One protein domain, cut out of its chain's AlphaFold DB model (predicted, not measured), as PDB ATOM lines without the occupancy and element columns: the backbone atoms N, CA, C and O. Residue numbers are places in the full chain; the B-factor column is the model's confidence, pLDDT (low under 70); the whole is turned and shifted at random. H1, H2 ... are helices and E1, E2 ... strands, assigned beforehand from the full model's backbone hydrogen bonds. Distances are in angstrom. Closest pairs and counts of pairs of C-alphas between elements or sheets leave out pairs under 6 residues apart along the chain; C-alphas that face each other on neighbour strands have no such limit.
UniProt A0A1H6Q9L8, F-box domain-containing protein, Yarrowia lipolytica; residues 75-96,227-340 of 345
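This is residues 75 to 96 and 227 to 340 of the 345 residues of the protein "F-box domain-containing protein" of Yarrowia lipolytica (UniProt A0A1H6Q9L8). Two twisted antiparallel sheets, E1 to E4 and E5 to E8, are set one after the other along a rod, with the loop between E3 and E4 at one end and the long helix H2 at the other, its residues 327 to 340 sticking out. The second sheet is curled, and the short helix H1 packs on it. You have 136 residues printed, in the order H1, E1 to E8, H2; each sheet runs in chain order, and the class is mixed, helices and strands. The whole is only just loose, close to compact, with a radius of gyration of the C-alphas of 17.6 A and spans of 66 by 32 by 27 A.

Start at Lys 75 and go on to residues 81 to 82, which pair in parallel with residues 302 to 303 of the strand E7, residues 302 to 310. Next comes H1, residues 85 to 88, which is on the sheet of E5, residues 283 to 287, E6, residues 293 to 297, E7, and E8, residues 313 to 316, at a height over the sheet of 8.4 A. It lies only just over E7, with 3 of its 4 C-alphas; the closest C-alphas of H1 and E7 are those of Ala 85 and Val 304, 6.5 A apart. After the cut, look at E1, residues 228 to 231, E2, residues 234 to 238, E3, residues 243 to 249, and E4, residues 259 to 265: they form a meander, each strand the antiparallel neighbour of the one before. In the hairpin E1 and E2, N 229 and O 236 are 2.9 A apart; in the hairpin E2 and E3, N 244 and O 237 are 2.8 A apart; in the hairpin E3 and E4, N 245 and O 263 are 2.9 A apart. E2 and E5 are only just apart, their closest C-alphas 8.4 A from each other. E5 to E8 form a second meander. Here N 294 and O 286 of the hairpin E5 and E6 are 2.8 A apart, N 297 and O 302 of E6 and E7 are 2.8 A apart, and N 309 and O 313 of E7 and E8 are 2.8 A apart. E7 bends by 62 degrees at residue 305, and its pairing is staggered: residues 302 to 305 pair with E6 and residues 306 to 310 with E8. Last, H2, residues 319 to 340, only grazes this sheet with its residues 319 to 325; the closest C-alphas of E7 and H2 are those of Cys 305 and Asp 319, 7.2 A apart. In H2 every O i to N i+4 pair is within hydrogen-bond range; H1 is too short for such a pair.

Find C-alpha 85 at (177.722, 223.904, 152.062), where H1 begins; it is 5.2 A long. E1 measures 9.9 A, E2 13.1 A, E3 19.8 A and E4 20.1 A. Then E5 measures 13.7 A, E6 13.6 A, E7 22.9 A and E8 10.4 A. H2 runs 31.4 A from C-alpha 319 at (180.979, 223.616, 159.855) to C-alpha 340 at (169.619, 212.156, 186.831).

The two C-alphas farthest apart are those of Thr 254 and Ala 339, 66.7 A. Residues 97 to 226 are not printed, and C-alphas 96 and 227 are 14.2 A apart across this cut. Of the links that are printed whole, E4 to E5 is long, through residues 266 to 282. The mean pLDDT of the printed part is 71.2, and 54 residues are under 70, among them residues 90 to 96, 252 to 261, 265 to 282 and 331 to 340.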
ATOM      1  N   LYS A  75     190.429 205.394 135.338       82.31
ATOM      2  CA  LYS A  75     189.708 205.447 136.616       82.31
ATOM      3  C   LYS A  75     188.238 205.110 136.369       82.31
ATOM      4  O   LYS A  75     187.567 205.816 135.599       82.31
ATOM      5  N   PHE A  76     187.756 204.046 137.011       81.94
ATOM      6  CA  PHE A  76     186.371 203.599 136.860       81.94
ATOM      7  C   PHE A  76     185.407 204.245 137.861       81.94
ATOM      8  O   PHE A  76     184.236 204.411 137.536       81.94
ATOM      9  N   ALA A  77     185.898 204.661 139.028       83.06
ATOM     10  CA  ALA A  77     185.137 205.384 140.039       83.06
ATOM     11  C   ALA A  77     185.771 206.751 140.324       83.06
ATOM     12  O   ALA A  77     186.958 206.984 140.062       83.06
ATOM     13  N   ARG A  78     184.960 207.679 140.837       78.12
ATOM     14  CA  ARG A  78     185.432 208.983 141.312       78.12
ATOM     15  C   ARG A  78     185.679 208.897 142.820       78.12
ATOM     16  O   ARG A  78     184.852 208.312 143.513       78.12
ATOM     17  N   PRO A  79     186.762 209.491 143.345       80.50
ATOM     18  CA  PRO A  79     186.888 209.658 144.783       80.50
ATOM     19  C   PRO A  79     185.788 210.594 145.278       80.50
ATOM     20  O   PRO A  79     185.547 211.642 144.672       80.50
ATOM     21  N   ILE A  80     185.158 210.234 146.392       83.38
ATOM     22  CA  ILE A  80     184.355 211.188 147.149       83.38
ATOM     23  C   ILE A  80     185.305 212.231 147.719       83.38
ATOM     24  O   ILE A  80     186.379 211.894 148.208       83.38
ATOM     25  N   ARG A  81     184.907 213.498 147.671       86.44
ATOM     26  CA  ARG A  81     185.595 214.587 148.364       86.44
ATOM     27  C   ARG A  81     184.637 215.278 149.317       86.44
ATOM     28  O   ARG A  81     183.476 215.513 148.981       86.44
ATOM     29  N   LYS A  82     185.131 215.647 150.493       86.31
ATOM     30  CA  LYS A  82     184.378 216.511 151.399       86.31
ATOM     31  C   LYS A  82     184.367 217.944 150.850       86.31
ATOM     32  O   LYS A  82     185.423 218.467 150.505       86.31
ATOM     33  N   VAL A  83     183.191 218.557 150.784       88.94
ATOM     34  CA  VAL A  83     182.963 219.930 150.312       88.94
ATOM     35  C   VAL A  83     182.251 220.755 151.381       88.94
ATOM     36  O   VAL A  83     181.735 220.208 152.360       88.94
ATOM     37  N   ASP A  84     182.235 222.074 151.206       87.75
ATOM     38  CA  ASP A  84     181.433 222.966 152.039       87.75
ATOM     39  C   ASP A  84     179.966 223.041 151.568       87.75
ATOM     40  O   ASP A  84     179.557 222.453 150.562       87.75
ATOM     41  N   ALA A  85     179.145 223.750 152.344       84.88
ATOM     42  CA  ALA A  85     177.722 223.904 152.062       84.88
ATOM     43  C   ALA A  85     177.432 224.729 150.794       84.88
ATOM     44  O   ALA A  85     176.385 224.536 150.173       84.88
ATOM     45  N   GLU A  86     178.322 225.651 150.423       85.00
ATOM     46  CA  GLU A  86     178.141 226.523 149.260       85.00
ATOM     47  C   GLU A  86     178.383 225.742 147.968       85.00
ATOM     48  O   GLU A  86     177.568 225.799 147.045       85.00
ATOM     49  N   GLU A  87     179.447 224.944 147.944       86.56
ATOM     50  CA  GLU A  87     179.815 224.081 146.831       86.56
ATOM     51  C   GLU A  87     178.827 222.920 146.639       86.56
ATOM     52  O   GLU A  87     178.509 222.546 145.506       86.56
ATOM     53  N   PHE A  88     178.293 222.358 147.728       83.88
ATOM     54  CA  PHE A  88     177.329 221.262 147.626       83.88
ATOM     55  C   PHE A  88     175.988 221.703 147.015       83.88
ATOM     56  O   PHE A  88     175.383 220.959 146.232       83.88
ATOM     57  N   GLY A  89     175.542 222.926 147.319       77.06
ATOM     58  CA  GLY A  89     174.240 223.460 146.917       77.06
ATOM     59  C   GLY A  89     173.149 223.293 147.987       77.06
ATOM     60  O   GLY A  89     173.314 222.597 148.989       77.06
ATOM     61  N   ARG A  90     172.022 224.002 147.811       60.66
ATOM     62  CA  ARG A  90     170.980 224.159 148.848       60.66
ATOM     63  C   ARG A  90     170.160 222.884 149.108       60.66
ATOM     64  O   ARG A  90     170.022 222.026 148.245       60.66
ATOM     65  N   SER A  91     169.591 222.836 150.320       53.16
ATOM     66  CA  SER A  91     168.833 221.748 150.965       53.16
ATOM     67  C   SER A  91     168.055 220.813 150.034       53.16
ATOM     68  O   SER A  91     167.092 221.220 149.387       53.16
ATOM     69  N   LEU A  92     168.404 219.529 150.083       56.91
ATOM     70  CA  LEU A  92     167.653 218.444 149.462       56.91
ATOM     71  C   LEU A  92     166.619 217.907 150.449       56.91
ATOM     72  O   LEU A  92     166.959 217.496 151.556       56.91
ATOM     73  N   THR A  93     165.351 217.885 150.043       50.28
ATOM     74  CA  THR A  93     164.326 217.149 150.789       50.28
ATOM     75  C   THR A  93     164.288 215.732 150.248       50.28
ATOM     76  O   THR A  93     163.744 215.491 149.176       50.28
ATOM     77  N   ILE A  94     164.884 214.804 150.986       53.19
ATOM     78  CA  ILE A  94     164.815 213.380 150.677       53.19
ATOM     79  C   ILE A  94     163.598 212.817 151.433       53.19
ATOM     80  O   ILE A  94     163.419 213.110 152.611       53.19
ATOM     81  N   VAL A  95     162.713 212.076 150.757       48.53
ATOM     82  CA  VAL A  95     161.533 211.431 151.373       48.53
ATOM     83  C   VAL A  95     161.701 209.920 151.274       48.53
ATOM     84  O   VAL A  95     161.992 209.399 150.202       48.53
ATOM     85  N   THR A  96     161.571 209.212 152.395       50.03
ATOM     86  CA  THR A  96     162.257 207.926 152.575       50.03
ATOM     87  C   THR A  96     161.351 206.826 153.119       50.03
ATOM     88  O   THR A  96     161.507 206.409 154.259       50.03
ATOM     89  N   GLN A 227     174.018 197.942 153.261       65.56
ATOM     90  CA  GLN A 227     173.234 198.932 152.542       65.56
ATOM     91  C   GLN A 227     174.124 199.504 151.447       65.56
ATOM     92  O   GLN A 227     175.093 200.207 151.714       65.56
ATOM     93  N   PHE A 228     173.809 199.163 150.205       72.06
ATOM     94  CA  PHE A 228     174.496 199.689 149.036       72.06
ATOM     95  C   PHE A 228     173.494 200.416 148.147       72.06
ATOM     96  O   PHE A 228     172.281 200.206 148.229       72.06
ATOM     97  N   THR A 229     174.016 201.272 147.286       73.19
ATOM     98  CA  THR A 229     173.266 201.893 146.202       73.19
ATOM     99  C   THR A 229     173.864 201.465 144.872       73.19
ATOM    100  O   THR A 229     175.012 201.020 144.803       73.19
ATOM    101  N   CYS A 230     173.083 201.592 143.806       77.25
ATOM    102  CA  CYS A 230     173.621 201.506 142.464       77.25
ATOM    103  C   CYS A 230     173.430 202.829 141.750       77.25
ATOM    104  O   CYS A 230     172.308 203.318 141.617       77.25
ATOM    105  N   TYR A 231     174.536 203.386 141.276       82.06
ATOM    106  CA  TYR A 231     174.525 204.609 140.501       82.06
ATOM    107  C   TYR A 231     175.591 204.539 139.415       82.06
ATOM    108  O   TYR A 231     176.710 204.078 139.642       82.06
ATOM    109  N   ASP A 232     175.235 204.979 138.210       85.62
ATOM    110  CA  ASP A 232     176.121 205.011 137.045       85.62
ATOM    111  C   ASP A 232     176.791 203.649 136.762       85.62
ATOM    112  O   ASP A 232     177.969 203.586 136.408       85.62
ATOM    113  N   GLY A 233     176.056 202.549 136.978       86.06
ATOM    114  CA  GLY A 233     176.525 201.176 136.756       86.06
ATOM    115  C   GLY A 233     177.447 200.602 137.839       86.06
ATOM    116  O   GLY A 233     177.962 199.495 137.668       86.06
ATOM    117  N   LEU A 234     177.679 201.330 138.932       86.62
ATOM    118  CA  LEU A 234     178.543 200.917 140.038       86.62
ATOM    119  C   LEU A 234     177.705 200.520 141.248       86.62
ATOM    120  O   LEU A 234     176.688 201.155 141.515       86.62
ATOM    121  N   LEU A 235     178.144 199.501 141.984       82.62
ATOM    122  CA  LEU A 235     177.669 199.252 143.341       82.62
ATOM    123  C   LEU A 235     178.517 200.077 144.299       82.62
ATOM    124  O   LEU A 235     179.740 199.966 144.298       82.62
ATOM    125  N   LEU A 236     177.863 200.914 145.088       80.06
ATOM    126  CA  LEU A 236     178.511 201.864 145.977       80.06
ATOM    127  C   LEU A 236     178.055 201.560 147.395       80.06
ATOM    128  O   LEU A 236     176.852 201.486 147.658       80.06
ATOM    129  N   PHE A 237     179.002 201.377 148.301       76.38
ATOM    130  CA  PHE A 237     178.711 201.167 149.709       76.38
ATOM    131  C   PHE A 237     179.820 201.739 150.576       76.38
ATOM    132  O   PHE A 237     180.910 202.064 150.108       76.38
ATOM    133  N   PHE A 238     179.500 201.869 151.851       71.81
ATOM    134  CA  PHE A 238     180.450 202.225 152.885       71.81
ATOM    135  C   PHE A 238     180.693 200.969 153.700       71.81
ATOM    136  O   PHE A 238     179.762 200.219 154.001       71.81
ATOM    137  N   ASP A 239     181.949 200.716 154.003       67.62
ATOM    138  CA  ASP A 239     182.320 199.787 155.054       67.62
ATOM    139  C   ASP A 239     182.762 200.589 156.285       67.62
ATOM    140  O   ASP A 239     182.608 201.814 156.346       67.62
ATOM    141  N   GLU A 240     183.232 199.888 157.313       64.31
ATOM    142  CA  GLU A 240     183.650 200.521 158.561       64.31
ATOM    143  C   GLU A 240     184.794 201.518 158.353       64.31
ATOM    144  O   GLU A 240     184.896 202.465 159.122       64.31
ATOM    145  N   GLU A 241     185.623 201.359 157.320       64.88
ATOM    146  CA  GLU A 241     186.870 202.117 157.176       64.88
ATOM    147  C   GLU A 241     186.965 202.915 155.870       64.88
ATOM    148  O   GLU A 241     187.927 203.663 155.679       64.88
ATOM    149  N   SER A 242     185.999 202.777 154.962       71.12
ATOM    150  CA  SER A 242     186.129 203.299 153.612       71.12
ATOM    151  C   SER A 242     184.815 203.425 152.833       71.12
ATOM    152  O   SER A 242     183.770 202.863 153.160       71.12
ATOM    153  N   TYR A 243     184.891 204.206 151.755       77.00
ATOM    154  CA  TYR A 243     183.905 204.172 150.679       77.00
ATOM    155  C   TYR A 243     184.415 203.266 149.577       77.00
ATOM    156  O   TYR A 243     185.482 203.526 149.007       77.00
ATOM    157  N   THR A 244     183.595 202.286 149.233       78.25
ATOM    158  CA  THR A 244     183.932 201.247 148.286       78.25
ATOM    159  C   THR A 244     183.005 201.327 147.081       78.25
ATOM    160  O   THR A 244     181.780 201.240 147.173       78.25
ATOM    161  N   SER A 245     183.615 201.502 145.910       81.88
ATOM    162  CA  SER A 245     182.942 201.390 144.617       81.88
ATOM    163  C   SER A 245     183.337 200.081 143.956       81.88
ATOM    164  O   SER A 245     184.517 199.858 143.682       81.88
ATOM    165  N   VAL A 246     182.351 199.249 143.640       81.38
ATOM    166  CA  VAL A 246     182.547 197.988 142.932       81.38
ATOM    167  C   VAL A 246     181.917 198.086 141.555       81.38
ATOM    168  O   VAL A 246     180.724 198.360 141.399       81.38
ATOM    169  N   ARG A 247     182.727 197.847 140.528       83.75
ATOM    170  CA  ARG A 247     182.220 197.622 139.177       83.75
ATOM    171  C   ARG A 247     182.033 196.131 138.983       83.75
ATOM    172  O   ARG A 247     182.994 195.383 139.126       83.75
ATOM    173  N   ILE A 248     180.829 195.733 138.590       78.00
ATOM    174  CA  ILE A 248     180.518 194.334 138.311       78.00
ATOM    175  C   ILE A 248     180.121 194.170 136.847       78.00
ATOM    176  O   ILE A 248     179.390 194.993 136.289       78.00
ATOM    177  N   SER A 249     180.646 193.125 136.216       81.88
ATOM    178  CA  SER A 249     180.371 192.773 134.826       81.88
ATOM    179  C   SER A 249     179.924 191.321 134.715       81.88
ATOM    180  O   SER A 249     180.559 190.435 135.282       81.88
ATOM    181  N   LEU A 250     178.873 191.092 133.930       80.06
ATOM    182  CA  LEU A 250     178.308 189.780 133.614       80.06
ATOM    183  C   LEU A 250     178.902 189.150 132.335       80.06
ATOM    184  O   LEU A 250     178.489 188.068 131.935       80.06
ATOM    185  N   GLU A 251     179.876 189.800 131.688       72.94
ATOM    186  CA  GLU A 251     180.497 189.313 130.438       72.94
ATOM    187  C   GLU A 251     181.149 187.924 130.532       72.94
ATOM    188  O   GLU A 251     181.259 187.242 129.520       72.94
ATOM    189  N   SER A 252     181.596 187.510 131.718       57.00
ATOM    190  CA  SER A 252     182.367 186.280 131.949       57.00
ATOM    191  C   SER A 252     181.529 185.101 132.441       57.00
ATOM    192  O   SER A 252     182.096 184.114 132.896       57.00
ATOM    193  N   ILE A 253     180.193 185.148 132.356       55.75
ATOM    194  CA  ILE A 253     179.331 184.063 132.879       55.75
ATOM    195  C   ILE A 253     179.566 182.711 132.169       55.75
ATOM    196  O   ILE A 253     179.112 181.679 132.658       55.75
ATOM    197  N   THR A 254     180.337 182.664 131.078       52.75
ATOM    198  CA  THR A 254     180.836 181.391 130.534       52.75
ATOM    199  C   THR A 254     181.742 180.625 131.510       52.75
ATOM    200  O   THR A 254     181.772 179.406 131.406       52.75
ATOM    201  N   ASP A 255     182.383 181.300 132.481       44.09
ATOM    202  CA  ASP A 255     183.307 180.726 133.480       44.09
ATOM    203  C   ASP A 255     182.965 181.133 134.940       44.09
ATOM    204  O   ASP A 255     183.833 181.347 135.779       44.09
ATOM    205  N   HIS A 256     181.668 181.208 135.253       49.84
ATOM    206  CA  HIS A 256     181.082 181.204 136.608       49.84
ATOM    207  C   HIS A 256     181.332 182.374 137.579       49.84
ATOM    208  O   HIS A 256     180.591 182.450 138.559       49.84
ATOM    209  N   GLU A 257     182.229 183.327 137.316       56.31
ATOM    210  CA  GLU A 257     182.449 184.450 138.245       56.31
ATOM    211  C   GLU A 257     182.320 185.832 137.583       56.31
ATOM    212  O   GLU A 257     182.877 186.068 136.502       56.31
ATOM    213  N   PRO A 258     181.580 186.777 138.196       61.56
ATOM    214  CA  PRO A 258     181.522 188.144 137.709       61.56
ATOM    215  C   PRO A 258     182.878 188.842 137.879       61.56
ATOM    216  O   PRO A 258     183.528 188.734 138.915       61.56
ATOM    217  N   VAL A 259     183.294 189.632 136.885       65.06
ATOM    218  CA  VAL A 259     184.521 190.435 137.019       65.06
ATOM    219  C   VAL A 259     184.254 191.611 137.951       65.06
ATOM    220  O   VAL A 259     183.444 192.486 137.624       65.06
ATOM    221  N   MET A 260     184.985 191.646 139.066       69.00
ATOM    222  CA  MET A 260     184.966 192.728 140.047       69.00
ATOM    223  C   MET A 260     186.221 193.596 139.967       69.00
ATOM    224  O   MET A 260     187.341 193.097 139.955       69.00
ATOM    225  N   GLU A 261     186.028 194.913 139.973       69.81
ATOM    226  CA  GLU A 261     187.087 195.882 140.270       69.81
ATOM    227  C   GLU A 261     186.641 196.766 141.430       69.81
ATOM    228  O   GLU A 261     185.500 197.237 141.446       69.81
ATOM    229  N   GLU A 262     187.548 196.996 142.378       77.56
ATOM    230  CA  GLU A 262     187.284 197.717 143.620       77.56
ATOM    231  C   GLU A 262     188.103 199.005 143.704       77.56
ATOM    232  O   GLU A 262     189.287 199.047 143.363       77.56
ATOM    233  N   PHE A 263     187.445 200.081 144.130       74.19
ATOM    234  CA  PHE A 263     188.067 201.366 144.404       74.19
ATOM    235  C   PHE A 263     187.680 201.804 145.811       74.19
ATOM    236  O   PHE A 263     186.500 202.014 146.088       74.19
ATOM    237  N   ILE A 264     188.697 201.961 146.655       71.62
ATOM    238  CA  ILE A 264     188.580 202.314 148.068       71.62
ATOM    239  C   ILE A 264     189.016 203.770 148.233       71.62
ATOM    240  O   ILE A 264     190.146 204.137 147.895       71.62
ATOM    241  N   SER A 265     188.125 204.627 148.732       63.97
ATOM    242  CA  SER A 265     188.490 206.001 149.093       63.97
ATOM    243  C   SER A 265     189.155 206.033 150.471       63.97
ATOM    244  O   SER A 265     188.694 205.358 151.384       63.97
ATOM    245  N   GLY A 266     190.184 206.866 150.655       58.75
ATOM    246  CA  GLY A 266     190.925 206.981 151.922       58.75
ATOM    247  C   GLY A 266     190.193 207.696 153.067       58.75
ATOM    248  O   GLY A 266     190.852 208.187 153.981       58.75
ATOM    249  N   TYR A 267     188.866 207.831 153.006       63.56
ATOM    250  CA  TYR A 267     188.078 208.397 154.100       63.56
ATOM    251  C   TYR A 267     187.696 207.302 155.086       63.56
ATOM    252  O   TYR A 267     186.879 206.449 154.763       63.56
ATOM    253  N   GLN A 268     188.245 207.392 156.295       58.72
ATOM    254  CA  GLN A 268     187.820 206.570 157.418       58.72
ATOM    255  C   GLN A 268     186.517 207.129 157.971       58.72
ATOM    256  O   GLN A 268     186.480 208.201 158.584       58.72
ATOM    257  N   PHE A 269     185.442 206.403 157.707       59.38
ATOM    258  CA  PHE A 269     184.235 206.507 158.502       59.38
ATOM    259  C   PHE A 269     184.426 205.617 159.726       59.38
ATOM    260  O   PHE A 269     185.509 205.105 159.990       59.38
ATOM    261  N   GLY A 270     183.401 205.470 160.531       50.91
ATOM    262  CA  GLY A 270     183.389 204.331 161.418       50.91
ATOM    263  C   GLY A 270     181.975 204.031 161.820       50.91
ATOM    264  O   GLY A 270     181.135 204.914 161.650       50.91
ATOM    265  N   TYR A 271     181.744 202.776 162.222       53.31
ATOM    266  CA  TYR A 271     180.443 202.145 162.465       53.31
ATOM    267  C   TYR A 271     179.253 202.999 162.018       53.31
ATOM    268  O   TYR A 271     178.524 203.550 162.847       53.31
ATOM    269  N   PRO A 272     179.076 203.155 160.696       52.38
ATOM    270  CA  PRO A 272     178.062 204.048 160.182       52.38
ATOM    271  C   PRO A 272     176.669 203.566 160.588       52.38
ATOM    272  O   PRO A 272     176.236 202.468 160.232       52.38
ATOM    273  N   SER A 273     175.929 204.391 161.330       46.31
ATOM    274  CA  SER A 273     174.489 204.213 161.502       46.31
ATOM    275  C   SER A 273     173.775 204.788 160.285       46.31
ATOM    276  O   SER A 273     173.583 205.991 160.125       46.31
ATOM    277  N   TYR A 274     173.383 203.903 159.377       53.91
ATOM    278  CA  TYR A 274     172.713 204.302 158.149       53.91
ATOM    279  C   TYR A 274     171.238 204.634 158.388       53.91
ATOM    280  O   TYR A 274     170.437 203.771 158.764       53.91
ATOM    281  N   LYS A 275     170.841 205.873 158.087       49.16
ATOM    282  CA  LYS A 275     169.435 206.223 157.861       49.16
ATOM    283  C   LYS A 275     169.210 206.309 156.355       49.16
ATOM    284  O   LYS A 275     169.708 207.218 155.701       49.16
ATOM    285  N   VAL A 276     168.505 205.320 155.807       48.41
ATOM    286  CA  VAL A 276     168.253 205.201 154.365       48.41
ATOM    287  C   VAL A 276     167.331 206.319 153.898       48.41
ATOM    288  O   VAL A 276     166.212 206.456 154.396       48.41
ATOM    289  N   GLY A 277     167.778 207.057 152.879       45.00
ATOM    290  CA  GLY A 277     166.935 207.933 152.084       45.00
ATOM    291  C   GLY A 277     167.094 207.750 150.581       45.00
ATOM    292  O   GLY A 277     168.110 207.253 150.127       45.00
ATOM    293  N   ALA A 278     166.026 208.060 149.841       47.47
ATOM    294  CA  ALA A 278     165.682 207.515 148.530       47.47
ATOM    295  C   ALA A 278     166.797 207.439 147.468       47.47
ATOM    296  O   ALA A 278     167.464 208.414 147.133       47.47
ATOM    297  N   HIS A 279     166.816 206.267 146.829       49.78
ATOM    298  CA  HIS A 279     167.614 205.812 145.688       49.78
ATOM    299  C   HIS A 279     167.319 206.518 144.351       49.78
ATOM    300  O   HIS A 279     167.752 206.050 143.303       49.78
ATOM    301  N   GLU A 280     166.557 207.614 144.353       49.31
ATOM    302  CA  GLU A 280     166.043 208.203 143.109       49.31
ATOM    303  C   GLU A 280     167.004 209.212 142.462       49.31
ATOM    304  O   GLU A 280     166.851 209.514 141.281       49.31
ATOM    305  N   HIS A 281     168.026 209.704 143.178       54.06
ATOM    306  CA  HIS A 281     168.854 210.820 142.687       54.06
ATOM    307  C   HIS A 281     170.367 210.712 142.959       54.06
ATOM    308  O   HIS A 281     171.068 211.712 142.844       54.06
ATOM    309  N   GLY A 282     170.891 209.532 143.318       66.25
ATOM    310  CA  GLY A 282     172.327 209.372 143.601       66.25
ATOM    311  C   GLY A 282     172.788 210.091 144.876       66.25
ATOM    312  O   GLY A 282     173.931 210.537 144.941       66.25
ATOM    313  N   TYR A 283     171.893 210.230 145.863       74.06
ATOM    314  CA  TYR A 283     172.217 210.775 147.181       74.06
ATOM    315  C   TYR A 283     172.033 209.734 148.282       74.06
ATOM    316  O   TYR A 283     171.121 208.911 148.211       74.06
ATOM    317  N   TYR A 284     172.831 209.838 149.343       75.81
ATOM    318  CA  TYR A 284     172.628 209.094 150.585       75.81
ATOM    319  C   TYR A 284     173.078 209.883 151.806       75.81
ATOM    320  O   TYR A 284     173.883 210.811 151.720       75.81
ATOM    321  N   SER A 285     172.548 209.483 152.958       75.12
ATOM    322  CA  SER A 285     173.009 209.924 154.266       75.12
ATOM    323  C   SER A 285     173.848 208.844 154.937       75.12
ATOM    324  O   SER A 285     173.412 207.698 155.038       75.12
ATOM    325  N   ILE A 286     175.021 209.234 155.430       78.00
ATOM    326  CA  ILE A 286     175.893 208.401 156.265       78.00
ATOM    327  C   ILE A 286     176.147 209.100 157.591       78.00
ATOM    328  O   ILE A 286     176.199 210.328 157.655       78.00
ATOM    329  N   GLU A 287     176.315 208.315 158.640       76.38
ATOM    330  CA  GLU A 287     176.742 208.784 159.951       76.38
ATOM    331  C   GLU A 287     178.156 208.247 160.208       76.38
ATOM    332  O   GLU A 287     178.453 207.140 159.773       76.38
ATOM    333  N   ASP A 288     179.054 209.015 160.827       74.69
ATOM    334  CA  ASP A 288     180.357 208.487 161.264       74.69
ATOM    335  C   ASP A 288     180.317 207.966 162.712       74.69
ATOM    336  O   ASP A 288     179.313 208.092 163.416       74.69
ATOM    337  N   ASN A 289     181.460 207.457 163.187       70.44
ATOM    338  CA  ASN A 289     181.675 206.976 164.558       70.44
ATOM    339  C   ASN A 289     181.290 207.965 165.669       70.44
ATOM    340  O   ASN A 289     181.090 207.567 166.816       70.44
ATOM    341  N   PHE A 290     181.257 209.260 165.369       75.69
ATOM    342  CA  PHE A 290     180.964 210.328 166.319       75.69
ATOM    343  C   PHE A 290     179.512 210.802 166.226       75.69
ATOM    344  O   PHE A 290     179.153 211.820 166.821       75.69
ATOM    345  N   GLY A 291     178.671 210.092 165.474       75.44
ATOM    346  CA  GLY A 291     177.293 210.484 165.220       75.44
ATOM    347  C   GLY A 291     177.173 211.635 164.216       75.44
ATOM    348  O   GLY A 291     176.169 212.351 164.164       75.44
ATOM    349  N   LYS A 292     178.233 211.906 163.443       81.38
ATOM    350  CA  LYS A 292     178.229 212.988 162.462       81.38
ATOM    351  C   LYS A 292     177.487 212.554 161.221       81.38
ATOM    352  O   LYS A 292     177.967 211.724 160.459       81.38
ATOM    353  N   LEU A 293     176.402 213.252 160.938       83.56
ATOM    354  CA  LEU A 293     175.681 213.050 159.702       83.56
ATOM    355  C   LEU A 293     176.338 213.781 158.521       83.56
ATOM    356  O   LEU A 293     176.678 214.970 158.594       83.56
ATOM    357  N   PHE A 294     176.445 213.073 157.405       85.25
ATOM    358  CA  PHE A 294     176.828 213.590 156.106       85.25
ATOM    359  C   PHE A 294     175.775 213.246 155.059       85.25
ATOM    360  O   PHE A 294     175.172 212.178 155.098       85.25
ATOM    361  N   LEU A 295     175.595 214.149 154.098       84.69
ATOM    362  CA  LEU A 295     174.947 213.854 152.827       84.69
ATOM    363  C   LEU A 295     176.017 213.677 151.769       84.69
ATOM    364  O   LEU A 295     176.975 214.449 151.717       84.69
ATOM    365  N   VAL A 296     175.826 212.706 150.897       83.50
ATOM    366  CA  VAL A 296     176.743 212.450 149.799       83.50
ATOM    367  C   VAL A 296     175.978 212.396 148.499       83.50
ATOM    368  O   VAL A 296     174.832 211.969 148.458       83.50
ATOM    369  N   ASP A 297     176.638 212.885 147.465       83.75
ATOM    370  CA  ASP A 297     176.202 212.947 146.089       83.75
ATOM    371  C   ASP A 297     177.180 212.123 145.248       83.75
ATOM    372  O   ASP A 297     178.293 212.574 144.951       83.75
ATOM    373  N   ASP A 298     176.770 210.920 144.859       77.44
ATOM    374  CA  ASP A 298     177.578 210.022 144.027       77.44
ATOM    375  C   ASP A 298     177.803 210.579 142.627       77.44
ATOM    376  O   ASP A 298     178.841 210.341 142.005       77.44
ATOM    377  N   SER A 299     176.839 211.348 142.118       77.12
ATOM    378  CA  SER A 299     176.915 211.916 140.776       77.12
ATOM    379  C   SER A 299     178.073 212.897 140.645       77.12
ATOM    380  O   SER A 299     178.795 212.900 139.639       77.12
ATOM    381  N   ARG A 300     178.283 213.701 141.689       79.44
ATOM    382  CA  ARG A 300     179.348 214.702 141.758       79.44
ATOM    383  C   ARG A 300     180.572 214.209 142.533       79.44
ATOM    384  O   ARG A 300     181.618 214.849 142.438       79.44
ATOM    385  N   GLY A 301     180.477 213.078 143.235       83.06
ATOM    386  CA  GLY A 301     181.526 212.565 144.120       83.06
ATOM    387  C   GLY A 301     181.783 213.521 145.282       83.06
ATOM    388  O   GLY A 301     182.933 213.841 145.575       83.06
ATOM    389  N   MET A 302     180.726 214.060 145.888       88.06
ATOM    390  CA  MET A 302     180.827 215.099 146.916       88.06
ATOM    391  C   MET A 302     180.123 214.683 148.191       88.06
ATOM    392  O   MET A 302     179.026 214.151 148.135       88.06
ATOM    393  N   MET A 303     180.714 215.003 149.334       88.25
ATOM    394  CA  MET A 303     180.154 214.768 150.659       88.25
ATOM    395  C   MET A 303     180.114 216.070 151.453       88.25
ATOM    396  O   MET A 303     181.089 216.817 151.457       88.25
ATOM    397  N   VAL A 304     179.030 216.326 152.178       87.62
ATOM    398  CA  VAL A 304     178.858 217.536 152.987       87.62
ATOM    399  C   VAL A 304     178.266 217.214 154.356       87.62
ATOM    400  O   VAL A 304     177.496 216.270 154.505       87.62
ATOM    401  N   CYS A 305     178.611 218.011 155.366       88.69
ATOM    402  CA  CYS A 305     177.992 217.931 156.687       88.69
ATOM    403  C   CYS A 305     176.480 218.193 156.595       88.69
ATOM    404  O   CYS A 305     176.039 219.139 155.935       88.69
ATOM    405  N   ALA A 306     175.689 217.396 157.308       87.06
ATOM    406  CA  ALA A 306     174.244 217.544 157.353       87.06
ATOM    407  C   ALA A 306     173.695 217.443 158.782       87.06
ATOM    408  O   ALA A 306     174.377 216.998 159.701       87.06
ATOM    409  N   ALA A 307     172.450 217.874 158.953       84.06
ATOM    410  CA  ALA A 307     171.629 217.611 160.127       84.06
ATOM    411  C   ALA A 307     170.279 217.043 159.681       84.06
ATOM    412  O   ALA A 307     169.726 217.469 158.662       84.06
ATOM    413  N   GLU A 308     169.738 216.102 160.449       79.69
ATOM    414  CA  GLU A 308     168.352 215.671 160.291       79.69
ATOM    415  C   GLU A 308     167.430 216.722 160.917       79.69
ATOM    416  O   GLU A 308     167.646 217.160 162.044       79.69
ATOM    417  N   VAL A 309     166.426 217.163 160.162       79.06
ATOM    418  CA  VAL A 309     165.485 218.205 160.595       79.06
ATOM    419  C   VAL A 309     164.125 217.608 160.959       79.06
ATOM    420  O   VAL A 309     163.467 218.129 161.852       79.06
ATOM    421  N   ASP A 310     163.696 216.542 160.272       66.31
ATOM    422  CA  ASP A 310     162.363 215.939 160.441       66.31
ATOM    423  C   ASP A 310     162.284 214.554 159.771       66.31
ATOM    424  O   ASP A 310     162.280 214.478 158.545       66.31
ATOM    425  N   CYS A 311     162.246 213.476 160.565       65.38
ATOM    426  CA  CYS A 311     161.995 212.080 160.163       65.38
ATOM    427  C   CYS A 311     162.410 211.706 158.718       65.38
ATOM    428  O   CYS A 311     161.561 211.341 157.899       65.38
ATOM    429  N   GLY A 312     163.712 211.769 158.415       63.91
ATOM    430  CA  GLY A 312     164.270 211.471 157.086       63.91
ATOM    431  C   GLY A 312     164.504 212.683 156.175       63.91
ATOM    432  O   GLY A 312     164.978 212.518 155.054       63.91
ATOM    433  N   ARG A 313     164.215 213.905 156.638       69.62
ATOM    434  CA  ARG A 313     164.581 215.157 155.963       69.62
ATOM    435  C   ARG A 313     165.920 215.667 156.463       69.62
ATOM    436  O   ARG A 313     166.111 215.857 157.664       69.62
ATOM    437  N   TYR A 314     166.796 215.997 155.524       75.62
ATOM    438  CA  TYR A 314     168.159 216.419 155.810       75.62
ATOM    439  C   TYR A 314     168.417 217.845 155.338       75.62
ATOM    440  O   TYR A 314     167.908 218.296 154.313       75.62
ATOM    441  N   ARG A 315     169.233 218.575 156.092       80.62
ATOM    442  CA  ARG A 315     169.694 219.915 155.735       80.62
ATOM    443  C   ARG A 315     171.209 219.940 155.747       80.62
ATOM    444  O   ARG A 315     171.825 219.567 156.738       80.62
ATOM    445  N   VAL A 316     171.783 220.443 154.661       84.56
ATOM    446  CA  VAL A 316     173.203 220.788 154.586       84.56
ATOM    447  C   VAL A 316     173.503 221.882 155.608       84.56
ATOM    448  O   VAL A 316     172.816 222.907 155.634       84.56
ATOM    449  N   ILE A 317     174.512 221.663 156.445       83.38
ATOM    450  CA  ILE A 317     174.946 222.621 157.464       83.38
ATOM    451  C   ILE A 317     176.401 223.014 157.228       83.38
ATOM    452  O   ILE A 317     177.227 222.198 156.820       83.38
ATOM    453  N   SER A 318     176.722 224.273 157.511       82.00
ATOM    454  CA  SER A 318     178.115 224.722 157.566       82.00
ATOM    455  C   SER A 318     178.838 224.118 158.773       82.00
ATOM    456  O   SER A 318     178.218 223.788 159.787       82.00
ATOM    457  N   ASP A 319     180.169 224.048 158.710       75.62
ATOM    458  CA  ASP A 319     180.979 223.616 159.855       75.62
ATOM    459  C   ASP A 319     180.808 224.547 161.077       75.62
ATOM    460  O   ASP A 319     180.944 224.100 162.213       75.62
ATOM    461  N   VAL A 320     180.444 225.820 160.870       77.88
ATOM    462  CA  VAL A 320     180.134 226.772 161.954       77.88
ATOM    463  C   VAL A 320     178.807 226.431 162.632       77.88
ATOM    464  O   VAL A 320     178.753 226.305 163.852       77.88
ATOM    465  N   GLN A 321     177.741 226.233 161.847       78.81
ATOM    466  CA  GLN A 321     176.433 225.816 162.371       78.81
ATOM    467  C   GLN A 321     176.523 224.482 163.102       78.81
ATOM    468  O   GLN A 321     175.853 224.274 164.108       78.81
ATOM    469  N   ARG A 322     177.381 223.595 162.604       75.44
ATOM    470  CA  ARG A 322     177.658 222.323 163.243       75.44
ATOM    471  C   ARG A 322     178.279 222.489 164.626       75.44
ATOM    472  O   ARG A 322     177.762 221.903 165.564       75.44
ATOM    473  N   LYS A 323     179.341 223.288 164.766       78.44
ATOM    474  CA  LYS A 323     179.970 223.523 166.077       78.44
ATOM    475  C   LYS A 323     178.953 224.025 167.104       78.44
ATOM    476  O   LYS A 323     178.920 223.519 168.216       78.44
ATOM    477  N   ALA A 324     178.060 224.925 166.691       75.12
ATOM    478  CA  ALA A 324     176.974 225.395 167.547       75.12
ATOM    479  C   ALA A 324     175.979 224.278 167.931       75.12
ATOM    480  O   ALA A 324     175.507 224.235 169.062       75.12
ATOM    481  N   LEU A 325     175.661 223.359 167.013       74.88
ATOM    482  CA  LEU A 325     174.817 222.187 167.288       74.88
ATOM    483  C   LEU A 325     175.483 221.202 168.260       74.88
ATOM    484  O   LEU A 325     174.819 220.705 169.170       74.88
ATOM    485  N   ASP A 326     176.777 220.942 168.078       76.19
ATOM    486  CA  ASP A 326     177.559 220.051 168.936       76.19
ATOM    487  C   ASP A 326     177.622 220.626 170.374       76.19
ATOM    488  O   ASP A 326     177.337 219.914 171.336       76.19
ATOM    489  N   GLU A 327     177.834 221.942 170.528       76.25
ATOM    490  CA  GLU A 327     177.817 222.645 171.826       76.25
ATOM    491  C   GLU A 327     176.453 222.583 172.540       76.25
ATOM    492  O   GLU A 327     176.382 222.415 173.764       76.25
ATOM    493  N   VAL A 328     175.350 222.695 171.792       73.56
ATOM    494  CA  VAL A 328     173.989 222.585 172.345       73.56
ATOM    495  C   VAL A 328     173.689 221.150 172.789       73.56
ATOM    496  O   VAL A 328     173.115 220.947 173.865       73.56
ATOM    497  N   ASN A 329     174.097 220.150 172.004       69.94
ATOM    498  CA  ASN A 329     173.896 218.740 172.341       69.94
ATOM    499  C   ASN A 329     174.720 218.313 173.560       69.94
ATOM    500  O   ASN A 329     174.198 217.608 174.427       69.94
ATOM    501  N   ASP A 330     175.965 218.776 173.674       70.81
ATOM    502  CA  ASP A 330     176.804 218.517 174.847       70.81
ATOM    503  C   ASP A 330     176.233 219.181 176.101       70.81
ATOM    504  O   ASP A 330     176.133 218.542 177.152       70.81
ATOM    505  N   SER A 331     175.751 220.421 175.983       66.62
ATOM    506  CA  SER A 331     175.058 221.118 177.074       66.62
ATOM    507  C   SER A 331     173.782 220.386 177.512       66.62
ATOM    508  O   SER A 331     173.523 220.249 178.709       66.62
ATOM    509  N   SER A 332     173.008 219.851 176.563       63.19
ATOM    510  CA  SER A 332     171.781 219.091 176.848       63.19
ATOM    511  C   SER A 332     172.083 217.754 177.534       63.19
ATOM    512  O   SER A 332     171.449 217.412 178.532       63.19
ATOM    513  N   LYS A 333     173.107 217.021 177.070       63.72
ATOM    514  CA  LYS A 333     173.563 215.768 177.700       63.72
ATOM    515  C   LYS A 333     174.117 216.003 179.109       63.72
ATOM    516  O   LYS A 333     173.866 215.201 180.014       63.72
ATOM    517  N   GLN A 334     174.835 217.107 179.330       59.38
ATOM    518  CA  GLN A 334     175.301 217.500 180.663       59.38
ATOM    519  C   GLN A 334     174.130 217.842 181.596       59.38
ATOM    520  O   GLN A 334     174.128 217.406 182.749       59.38
ATOM    521  N   GLN A 335     173.104 218.540 181.101       62.09
ATOM    522  CA  GLN A 335     171.888 218.835 181.867       62.09
ATOM    523  C   GLN A 335     171.072 217.578 182.203       62.09
ATOM    524  O   GLN A 335     170.654 217.432 183.350       62.09
ATOM    525  N   GLU A 336     170.897 216.632 181.274       60.84
ATOM    526  CA  GLU A 336     170.253 215.339 181.568       60.84
ATOM    527  C   GLU A 336     171.032 214.530 182.611       60.84
ATOM    528  O   GLU A 336     170.442 213.915 183.503       60.84
ATOM    529  N   THR A 337     172.363 214.548 182.532       57.66
ATOM    530  CA  THR A 337     173.226 213.864 183.500       57.66
ATOM    531  C   THR A 337     173.068 214.486 184.890       57.66
ATOM    532  O   THR A 337     172.813 213.770 185.859       57.66
ATOM    533  N   LEU A 338     173.109 215.818 184.992       56.03
ATOM    534  CA  LEU A 338     172.874 216.552 186.242       56.03
ATOM    535  C   LEU A 338     171.460 216.327 186.804       56.03
ATOM    536  O   LEU A 338     171.305 216.149 188.014       56.03
ATOM    537  N   ALA A 339     170.434 216.260 185.953       59.66
ATOM    538  CA  ALA A 339     169.062 215.963 186.362       59.66
ATOM    539  C   ALA A 339     168.922 214.538 186.931       59.66
ATOM    540  O   ALA A 339     168.299 214.345 187.976       59.66
ATOM    541  N   ARG A 340     169.578 213.540 186.317       60.84
ATOM    542  CA  ARG A 340     169.619 212.156 186.831       60.84
ATOM    543  C   ARG A 340     170.368 212.031 188.159       60.84
ATOM    544  O   ARG A 340     169.974 211.220 188.995       60.84
TER     545      ARG A 340